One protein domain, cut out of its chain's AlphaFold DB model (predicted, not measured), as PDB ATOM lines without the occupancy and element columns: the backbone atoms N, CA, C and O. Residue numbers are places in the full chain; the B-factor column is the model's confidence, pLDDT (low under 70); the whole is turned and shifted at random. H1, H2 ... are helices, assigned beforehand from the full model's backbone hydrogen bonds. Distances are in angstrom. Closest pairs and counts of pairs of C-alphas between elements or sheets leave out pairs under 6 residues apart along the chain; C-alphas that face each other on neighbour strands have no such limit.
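Overview. This is residues 52 to 99 and 111 to 126 of the 139 residues of an uncharacterized protein of Caldilineae bacterium (UniProt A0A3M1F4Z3). Four helices make an open frame: H2 and H4 are its two long sides, apart from each other, H1 slants between them at one end, and at the other end the last residues of H2 turn off through a tight link into short H3, which sits to the side there, toward H4. H3 does not reach H4, and the frame is open at that corner. The printed part has 64 residues with four named helices, H1 to H4 in order, and no named strand; its class is all helix. It is only just compact, close to loose, with a radius of gyration of the C-alphas of 12.8 A, and only just elongated, spanning 33 by 21 by 20 A.

Arrangement. Begin with H1, residues 52 to 63, whose residues 57 to 61 alone touch residues 68 to 72 of H2, residues 68 to 84. Look at Ser 61 and Ala 68, their closest C-alphas, 5.2 A apart; the helices run opposite ways at a steep tilt of 68 degrees, only just short of perpendicular. H3, residues 88 to 93, and H2 only just touch, only at the corner, with 3 pairs of C-alphas within 8 A; the closest, Tyr 83 and Leu 90, are 6.7 A apart. H4, residues 113 to 124, touches H1 with residues 119 to 124 alone, running the same way at a steep tilt of 55 degrees; the closest C-alphas, Ala 56 and Ala 123, are 4.0 A apart. H1 and H3 are apart, as are H2 and H4, and H3 and H4. In H1, H2, H3 and H4 every O i to N i+4 pair is within hydrogen-bond range.

Along the chain. Find C-alpha 52 at (-9.796, 54.227, -29.016); from there H1 runs 16.3 A. H2 runs 24.2 A from C-alpha 68 at (-0.390, 57.739, -19.178), H3 8.7 A. H4 runs 16.2 A and ends at C-alpha 124, (-14.633, 61.485, -27.126).

Size, cuts and confidence. The C-alphas farthest apart, of Asp 65 and Arg 99, are 36.8 A apart. The links H1 to H2 and H2 to H3 are tight. The link across the cut joins H3 to H4; residues 100 to 110 are not printed, and C-alphas 99 and 111 are 15.8 A apart. The mean pLDDT of the printed part is 90.3, with residue 126 alone under 70.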
ATOM      1  N   THR A  52      -8.767  53.691 -29.919       89.69
ATOM      2  CA  THR A  52      -9.796  54.227 -29.016       89.69
ATOM      3  C   THR A  52      -9.350  54.107 -27.563       89.69
ATOM      4  O   THR A  52      -9.483  55.055 -26.790       89.69
ATOM      5  N   LEU A  53      -8.739  52.974 -27.195       91.00
ATOM      6  CA  LEU A  53      -8.136  52.793 -25.873       91.00
ATOM      7  C   LEU A  53      -6.985  53.775 -25.645       91.00
ATOM      8  O   LEU A  53      -6.896  54.360 -24.566       91.00
ATOM      9  N   GLN A  54      -6.132  54.004 -26.649       91.31
ATOM     10  CA  GLN A  54      -5.051  54.991 -26.539       91.31
ATOM     11  C   GLN A  54      -5.595  56.402 -26.267       91.31
ATOM     12  O   GLN A  54      -5.088  57.098 -25.383       91.31
ATOM     13  N   GLN A  55      -6.652  56.807 -26.977       93.31
ATOM     14  CA  GLN A  55      -7.316  58.097 -26.768       93.31
ATOM     15  C   GLN A  55      -7.968  58.188 -25.384       93.31
ATOM     16  O   GLN A  55      -7.802  59.194 -24.696       93.31
ATOM     17  N   ALA A  56      -8.656  57.133 -24.937       94.38
ATOM     18  CA  ALA A  56      -9.256  57.090 -23.606       94.38
ATOM     19  C   ALA A  56      -8.195  57.211 -22.500       94.38
ATOM     20  O   ALA A  56      -8.350  58.024 -21.593       94.38
ATOM     21  N   ILE A  57      -7.074  56.487 -22.611       94.69
ATOM     22  CA  ILE A  57      -5.947  56.584 -21.669       94.69
ATOM     23  C   ILE A  57      -5.387  58.009 -21.635       94.69
ATOM     24  O   ILE A  57      -5.147  58.545 -20.552       94.69
ATOM     25  N   ALA A  58      -5.196  58.636 -22.799       92.94
ATOM     26  CA  ALA A  58      -4.714  60.012 -22.880       92.94
ATOM     27  C   ALA A  58      -5.714  61.007 -22.260       92.94
ATOM     28  O   ALA A  58      -5.312  61.981 -21.615       92.94
ATOM     29  N   ALA A  59      -7.018  60.781 -22.455       93.69
ATOM     30  CA  ALA A  59      -8.076  61.598 -21.872       93.69
ATOM     31  C   ALA A  59      -8.049  61.503 -20.348       93.69
ATOM     32  O   ALA A  59      -7.947  62.530 -19.676       93.69
ATOM     33  N   THR A  60      -8.021  60.282 -19.815       94.88
ATOM     34  CA  THR A  60      -7.926  60.026 -18.377       94.88
ATOM     35  C   THR A  60      -6.644  60.594 -17.777       94.88
ATOM     36  O   THR A  60      -6.687  61.199 -16.710       94.88
ATOM     37  N   SER A  61      -5.495  60.455 -18.448       94.75
ATOM     38  CA  SER A  61      -4.235  60.988 -17.917       94.75
ATOM     39  C   SER A  61      -4.262  62.510 -17.799       94.75
ATOM     40  O   SER A  61      -3.740  63.059 -16.835       94.75
ATOM     41  N   LYS A  62      -4.909  63.188 -18.756       93.38
ATOM     42  CA  LYS A  62      -5.110  64.639 -18.711       93.38
ATOM     43  C   LYS A  62      -6.108  65.042 -17.625       93.38
ATOM     44  O   LYS A  62      -5.868  66.018 -16.929       93.38
ATOM     45  N   GLU A  63      -7.210  64.307 -17.494       93.50
ATOM     46  CA  GLU A  63      -8.234  64.543 -16.469       93.50
ATOM     47  C   GLU A  63      -7.661  64.419 -15.050       93.50
ATOM     48  O   GLU A  63      -7.957  65.243 -14.192       93.50
ATOM     49  N   LEU A  64      -6.797  63.426 -14.824       93.94
ATOM     50  CA  LEU A  64      -6.183  63.142 -13.524       93.94
ATOM     51  C   LEU A  64      -4.840  63.859 -13.292       93.94
ATOM     52  O   LEU A  64      -4.179  63.568 -12.297       93.94
ATOM     53  N   ASP A  65      -4.415  64.733 -14.211       94.31
ATOM     54  CA  ASP A  65      -3.113  65.424 -14.193       94.31
ATOM     55  C   ASP A  65      -1.929  64.482 -13.884       94.31
ATOM     56  O   ASP A  65      -1.120  64.684 -12.975       94.31
ATOM     57  N   THR A  66      -1.854  63.369 -14.617       94.44
ATOM     58  CA  THR A  66      -0.867  62.311 -14.376       94.44
ATOM     59  C   THR A  66      -0.310  61.731 -15.673       94.44
ATOM     60  O   THR A  66      -0.755  62.052 -16.775       94.44
ATOM     61  N   SER A  67       0.702  60.865 -15.577       94.31
ATOM     62  CA  SER A  67       1.270  60.221 -16.768       94.31
ATOM     63  C   SER A  67       0.398  59.063 -17.258       94.31
ATOM     64  O   SER A  67      -0.113  58.272 -16.464       94.31
ATOM     65  N   ALA A  68       0.302  58.884 -18.580       91.88
ATOM     66  CA  ALA A  68      -0.390  57.739 -19.178       91.88
ATOM     67  C   ALA A  68       0.133  56.400 -18.626       91.88
ATOM     68  O   ALA A  68      -0.649  55.509 -18.320       91.88
ATOM     69  N   SER A  69       1.445  56.273 -18.396       91.56
ATOM     70  CA  SER A  69       2.023  55.066 -17.792       91.56
ATOM     71  C   SER A  69       1.483  54.768 -16.389       91.56
ATOM     72  O   SER A  69       1.314  53.599 -16.059       91.56
ATOM     73  N   GLN A  70       1.200  55.787 -15.570       93.38
ATOM     74  CA  GLN A  70       0.591  55.596 -14.248       93.38
ATOM     75  C   GLN A  70      -0.875  55.170 -14.355       93.38
ATOM     76  O   GLN A  70      -1.276  54.249 -13.647       93.38
ATOM     77  N   VAL A  71      -1.640  55.776 -15.270       95.19
ATOM     78  CA  VAL A  71      -3.031  55.373 -15.548       95.19
ATOM     79  C   VAL A  71      -3.089  53.908 -15.970       95.19
ATOM     80  O   VAL A  71      -3.810  53.117 -15.369       95.19
ATOM     81  N   VAL A  72      -2.279  53.526 -16.958       94.56
ATOM     82  CA  VAL A  72      -2.261  52.153 -17.475       94.56
ATOM     83  C   VAL A  72      -1.808  51.173 -16.387       94.56
ATOM     84  O   VAL A  72      -2.415  50.116 -16.238       94.56
ATOM     85  N   ALA A  73      -0.791  51.516 -15.589       93.69
ATOM     86  CA  ALA A  73      -0.354  50.667 -14.479       93.69
ATOM     87  C   ALA A  73      -1.475  50.430 -13.452       93.69
ATOM     88  O   ALA A  73      -1.674  49.294 -13.020       93.69
ATOM     89  N   LEU A  74      -2.230  51.473 -13.095       95.75
ATOM     90  CA  LEU A  74      -3.357  51.363 -12.171       95.75
ATOM     91  C   LEU A  74      -4.495  50.517 -12.757       95.75
ATOM     92  O   LEU A  74      -5.006  49.626 -12.080       95.75
ATOM     93  N   PHE A  75      -4.867  50.752 -14.016       95.00
ATOM     94  CA  PHE A  75      -5.919  49.989 -14.693       95.00
ATOM     95  C   PHE A  75      -5.556  48.511 -14.843       95.00
ATOM     96  O   PHE A  75      -6.400  47.651 -14.598       95.00
ATOM     97  N   MET A  76      -4.297  48.199 -15.166       94.38
ATOM     98  CA  MET A  76      -3.814  46.817 -15.184       94.38
ATOM     99  C   MET A  76      -3.888  46.172 -13.796       94.38
ATOM    100  O   MET A  76      -4.339  45.035 -13.683       94.38
ATOM    101  N   ALA A  77      -3.483  46.882 -12.737       96.12
ATOM    102  CA  ALA A  77      -3.571  46.364 -11.372       96.12
ATOM    103  C   ALA A  77      -5.025  46.060 -10.971       96.12
ATOM    104  O   ALA A  77      -5.300  44.987 -10.437       96.12
ATOM    105  N   TYR A  78      -5.954  46.963 -11.294       95.62
ATOM    106  CA  TYR A  78      -7.386  46.756 -11.078       95.62
ATOM    107  C   TYR A  78      -7.923  45.548 -11.862       95.62
ATOM    108  O   TYR A  78      -8.602  44.696 -11.294       95.62
ATOM    109  N   ALA A  79      -7.579  45.426 -13.147       94.00
ATOM    110  CA  ALA A  79      -8.007  44.297 -13.973       94.00
ATOM    111  C   ALA A  79      -7.471  42.951 -13.450       94.00
ATOM    112  O   ALA A  79      -8.185  41.949 -13.478       94.00
ATOM    113  N   LEU A  80      -6.237  42.919 -12.937       96.00
ATOM    114  CA  LEU A  80      -5.651  41.721 -12.332       96.00
ATOM    115  C   LEU A  80      -6.330  41.339 -11.009       96.00
ATOM    116  O   LEU A  80      -6.574  40.153 -10.785       96.00
ATOM    117  N   ASP A  81      -6.669  42.310 -10.158       96.75
ATOM    118  CA  ASP A  81      -7.450  42.067  -8.936       96.75
ATOM    119  C   ASP A  81      -8.854  41.534  -9.269       96.75
ATOM    120  O   ASP A  81      -9.259  40.499  -8.738       96.75
ATOM    121  N   ALA A  82      -9.556  42.148 -10.226       95.31
ATOM    122  CA  ALA A  82     -10.853  41.664 -10.708       95.31
ATOM    123  C   ALA A  82     -10.766  40.234 -11.281       95.31
ATOM    124  O   ALA A  82     -11.641  39.398 -11.030       95.31
ATOM    125  N   TYR A  83      -9.684  39.911 -11.999       95.12
ATOM    126  CA  TYR A  83      -9.443  38.553 -12.492       95.12
ATOM    127  C   TYR A  83      -9.233  37.561 -11.346       95.12
ATOM    128  O   TYR A  83      -9.819  36.474 -11.352       95.12
ATOM    129  N   ALA A  84      -8.429  37.938 -10.348       96.44
ATOM    130  CA  ALA A  84      -8.172  37.118  -9.168       96.44
ATOM    131  C   ALA A  84      -9.458  36.839  -8.374       96.44
ATOM    132  O   ALA A  84      -9.653  35.720  -7.898       96.44
ATOM    133  N   ARG A  85     -10.370  37.817  -8.304       97.12
ATOM    134  CA  ARG A  85     -11.702  37.687  -7.683       97.12
ATOM    135  C   ARG A  85     -12.734  36.963  -8.544       97.12
ATOM    136  O   ARG A  85     -13.825  36.688  -8.059       97.12
ATOM    137  N   ARG A  86     -12.384  36.603  -9.783       94.31
ATOM    138  CA  ARG A  86     -13.263  35.897 -10.730       94.31
ATOM    139  C   ARG A  86     -14.522  36.700 -11.068       94.31
ATOM    140  O   ARG A  86     -15.591  36.117 -11.233       94.31
ATOM    141  N   GLU A  87     -14.380  38.019 -11.206       94.38
ATOM    142  CA  GLU A  87     -15.482  38.911 -11.579       94.38
ATOM    143  C   GLU A  87     -16.142  38.451 -12.897       94.38
ATOM    144  O   GLU A  87     -15.452  38.374 -13.923       94.38
ATOM    145  N   PRO A  88     -17.458  38.147 -12.911       88.88
ATOM    146  CA  PRO A  88     -18.120  37.527 -14.059       88.88
ATOM    147  C   PRO A  88     -17.956  38.306 -15.365       88.88
ATOM    148  O   PRO A  88     -17.614  37.712 -16.384       88.88
ATOM    149  N   GLY A  89     -18.108  39.636 -15.325       85.25
ATOM    150  CA  GLY A  89     -18.004  40.478 -16.522       85.25
ATOM    151  C   GLY A  89     -16.614  40.455 -17.167       85.25
ATOM    152  O   GLY A  89     -16.495  40.521 -18.388       85.25
ATOM    153  N   LEU A  90     -15.553  40.290 -16.368       88.94
ATOM    154  CA  LEU A  90     -14.194  40.132 -16.893       88.94
ATOM    155  C   LEU A  90     -13.945  38.737 -17.447       88.94
ATOM    156  O   LEU A  90     -13.281  38.599 -18.473       88.94
ATOM    157  N   LEU A  91     -14.472  37.703 -16.796       89.12
ATOM    158  CA  LEU A  91     -14.341  36.340 -17.300       89.12
ATOM    159  C   LEU A  91     -15.105  36.137 -18.610       89.12
ATOM    160  O   LEU A  91     -14.587  35.448 -19.485       89.12
ATOM    161  N   GLU A  92     -16.279  36.754 -18.756       86.38
ATOM    162  CA  GLU A  92     -17.062  36.773 -19.995       86.38
ATOM    163  C   GLU A  92     -16.277  37.422 -21.140       86.38
ATOM    164  O   GLU A  92     -16.062  36.786 -22.169       86.38
ATOM    165  N   GLY A  93     -15.718  38.619 -20.922       82.31
ATOM    166  CA  GLY A  93     -14.892  39.304 -21.925       82.31
ATOM    167  C   GLY A  93     -13.613  38.556 -22.336       82.31
ATOM    168  O   GLY A  93     -13.009  38.878 -23.354       82.31
ATOM    169  N   LEU A  94     -13.184  37.549 -21.568       84.88
ATOM    170  CA  LEU A  94     -12.018  36.714 -21.878       84.88
ATOM    171  C   LEU A  94     -12.373  35.398 -22.590       84.88
ATOM    172  O   LEU A  94     -11.452  34.636 -22.920       84.88
ATOM    173  N   GLN A  95     -13.656  35.088 -22.801       81.94
ATOM    174  CA  GLN A  95     -14.083  33.831 -23.429       81.94
ATOM    175  C   GLN A  95     -13.620  33.737 -24.887       81.94
ATOM    176  O   GLN A  95     -13.048  32.715 -25.269       81.94
ATOM    177  N   ASP A  96     -13.727  34.836 -25.635       76.38
ATOM    178  CA  ASP A  96     -13.435  34.901 -27.075       76.38
ATOM    179  C   ASP A  96     -11.977  35.265 -27.403       76.38
ATOM    180  O   ASP A  96     -11.651  35.706 -28.503       76.38
ATOM    181  N   ARG A  97     -11.054  35.077 -26.452       82.50
ATOM    182  CA  ARG A  97      -9.637  35.415 -26.656       82.50
ATOM    183  C   ARG A  97      -8.960  34.514 -27.693       82.50
ATOM    184  O   ARG A  97      -9.064  33.283 -27.646       82.50
ATOM    185  N   THR A  98      -8.121  35.110 -28.536       76.25
ATOM    186  CA  THR A  98      -7.241  34.356 -29.433       76.25
ATOM    187  C   THR A  98      -6.181  33.584 -28.648       76.25
ATOM    188  O   THR A  98      -5.527  34.091 -27.732       76.25
ATOM    189  N   ARG A  99      -5.987  32.304 -28.997       76.56
ATOM    190  CA  ARG A  99      -4.952  31.471 -28.368       76.56
ATOM    191  C   ARG A  99      -3.560  31.984 -28.744       76.56
ATOM    192  O   ARG A  99      -3.265  32.185 -29.920       76.56
ATOM    193  N   ALA A 111     -13.684  43.535 -26.276       81.25
ATOM    194  CA  ALA A 111     -14.243  43.833 -24.966       81.25
ATOM    195  C   ALA A 111     -15.787  43.836 -25.037       81.25
ATOM    196  O   ALA A 111     -16.338  44.211 -26.078       81.25
ATOM    197  N   PRO A 112     -16.488  43.487 -23.940       86.25
ATOM    198  CA  PRO A 112     -17.937  43.626 -23.847       86.25
ATOM    199  C   PRO A 112     -18.414  45.003 -24.323       86.25
ATOM    200  O   PRO A 112     -17.792  46.026 -24.029       86.25
ATOM    201  N   GLU A 113     -19.539  45.042 -25.037       85.50
ATOM    202  CA  GLU A 113     -20.044  46.261 -25.683       85.50
ATOM    203  C   GLU A 113     -20.256  47.418 -24.695       85.50
ATOM    204  O   GLU A 113     -19.998  48.581 -25.002       85.50
ATOM    205  N   THR A 114     -20.660  47.100 -23.466       87.50
ATOM    206  CA  THR A 114     -20.802  48.082 -22.387       87.50
ATOM    207  C   THR A 114     -19.477  48.767 -22.057       87.50
ATOM    208  O   THR A 114     -19.447  49.981 -21.873       87.50
ATOM    209  N   TRP A 115     -18.371  48.022 -22.034       89.50
ATOM    210  CA  TRP A 115     -17.041  48.561 -21.760       89.50
ATOM    211  C   TRP A 115     -16.527  49.370 -22.941       89.50
ATOM    212  O   TRP A 115     -15.990  50.460 -22.744       89.50
ATOM    213  N   ARG A 116     -16.735  48.868 -24.165       87.94
ATOM    214  CA  ARG A 116     -16.380  49.587 -25.394       87.94
ATOM    215  C   ARG A 116     -17.034  50.960 -25.439       87.94
ATOM    216  O   ARG A 116     -16.330  51.949 -25.618       87.94
ATOM    217  N   ARG A 117     -18.336  51.038 -25.156       90.94
ATOM    218  CA  ARG A 117     -19.065  52.311 -25.105       90.94
ATOM    219  C   ARG A 117     -18.475  53.278 -24.079       90.94
ATOM    220  O   ARG A 117     -18.238  54.435 -24.404       90.94
ATOM    221  N   SER A 118     -18.176  52.817 -22.862       91.44
ATOM    222  CA  SER A 118     -17.548  53.672 -21.841       91.44
ATOM    223  C   SER A 118     -16.154  54.165 -22.254       91.44
ATOM    224  O   SER A 118     -15.783  55.308 -21.962       91.44
ATOM    225  N   VAL A 119     -15.379  53.324 -22.946       91.56
ATOM    226  CA  VAL A 119     -14.068  53.695 -23.502       91.56
ATOM    227  C   VAL A 119     -14.233  54.741 -24.606       91.56
ATOM    228  O   VAL A 119     -13.547  55.761 -24.572       91.56
ATOM    229  N   GLU A 120     -15.165  54.539 -25.535       92.75
ATOM    230  CA  GLU A 120     -15.480  55.474 -26.621       92.75
ATOM    231  C   GLU A 120     -15.946  56.834 -26.084       92.75
ATOM    232  O   GLU A 120     -15.439  57.874 -26.503       92.75
ATOM    233  N   GLU A 121     -16.848  56.852 -25.101       91.62
ATOM    234  CA  GLU A 121     -17.298  58.081 -24.437       91.62
ATOM    235  C   GLU A 121     -16.132  58.832 -23.786       91.62
ATOM    236  O   GLU A 121     -16.019  60.055 -23.912       91.62
ATOM    237  N   THR A 122     -15.238  58.102 -23.114       90.50
ATOM    238  CA  THR A 122     -14.046  58.677 -22.479       90.50
ATOM    239  C   THR A 122     -13.078  59.235 -23.521       90.50
ATOM    240  O   THR A 122     -12.604  60.361 -23.360       90.50
ATOM    241  N   ALA A 123     -12.842  58.520 -24.622       89.44
ATOM    242  CA  ALA A 123     -12.029  59.002 -25.738       89.44
ATOM    243  C   ALA A 123     -12.624  60.280 -26.359       89.44
ATOM    244  O   ALA A 123     -11.918  61.265 -26.588       89.44
ATOM    245  N   GLN A 124     -13.945  60.329 -26.545       86.69
ATOM    246  CA  GLN A 124     -14.633  61.485 -27.126       86.69
ATOM    247  C   GLN A 124     -14.561  62.748 -26.255       86.69
ATOM    248  O   GLN A 124     -14.704  63.859 -26.785       86.69
ATOM    249  N   LYS A 125     -14.324  62.639 -24.939       79.81
ATOM    250  CA  LYS A 125     -14.100  63.809 -24.061       79.81
ATOM    251  C   LYS A 125     -12.881  64.640 -24.491       79.81
ATOM    252  O   LYS A 125     -12.823  65.822 -24.162       79.81
ATOM    253  N   GLN A 126     -11.947  64.063 -25.251       64.31
ATOM    254  CA  GLN A 126     -10.773  64.765 -25.780       64.31
ATOM    255  C   GLN A 126     -10.989  65.494 -27.113       64.31
ATOM    256  O   GLN A 126     -10.151  66.323 -27.473       64.31
TER     257      GLN A 126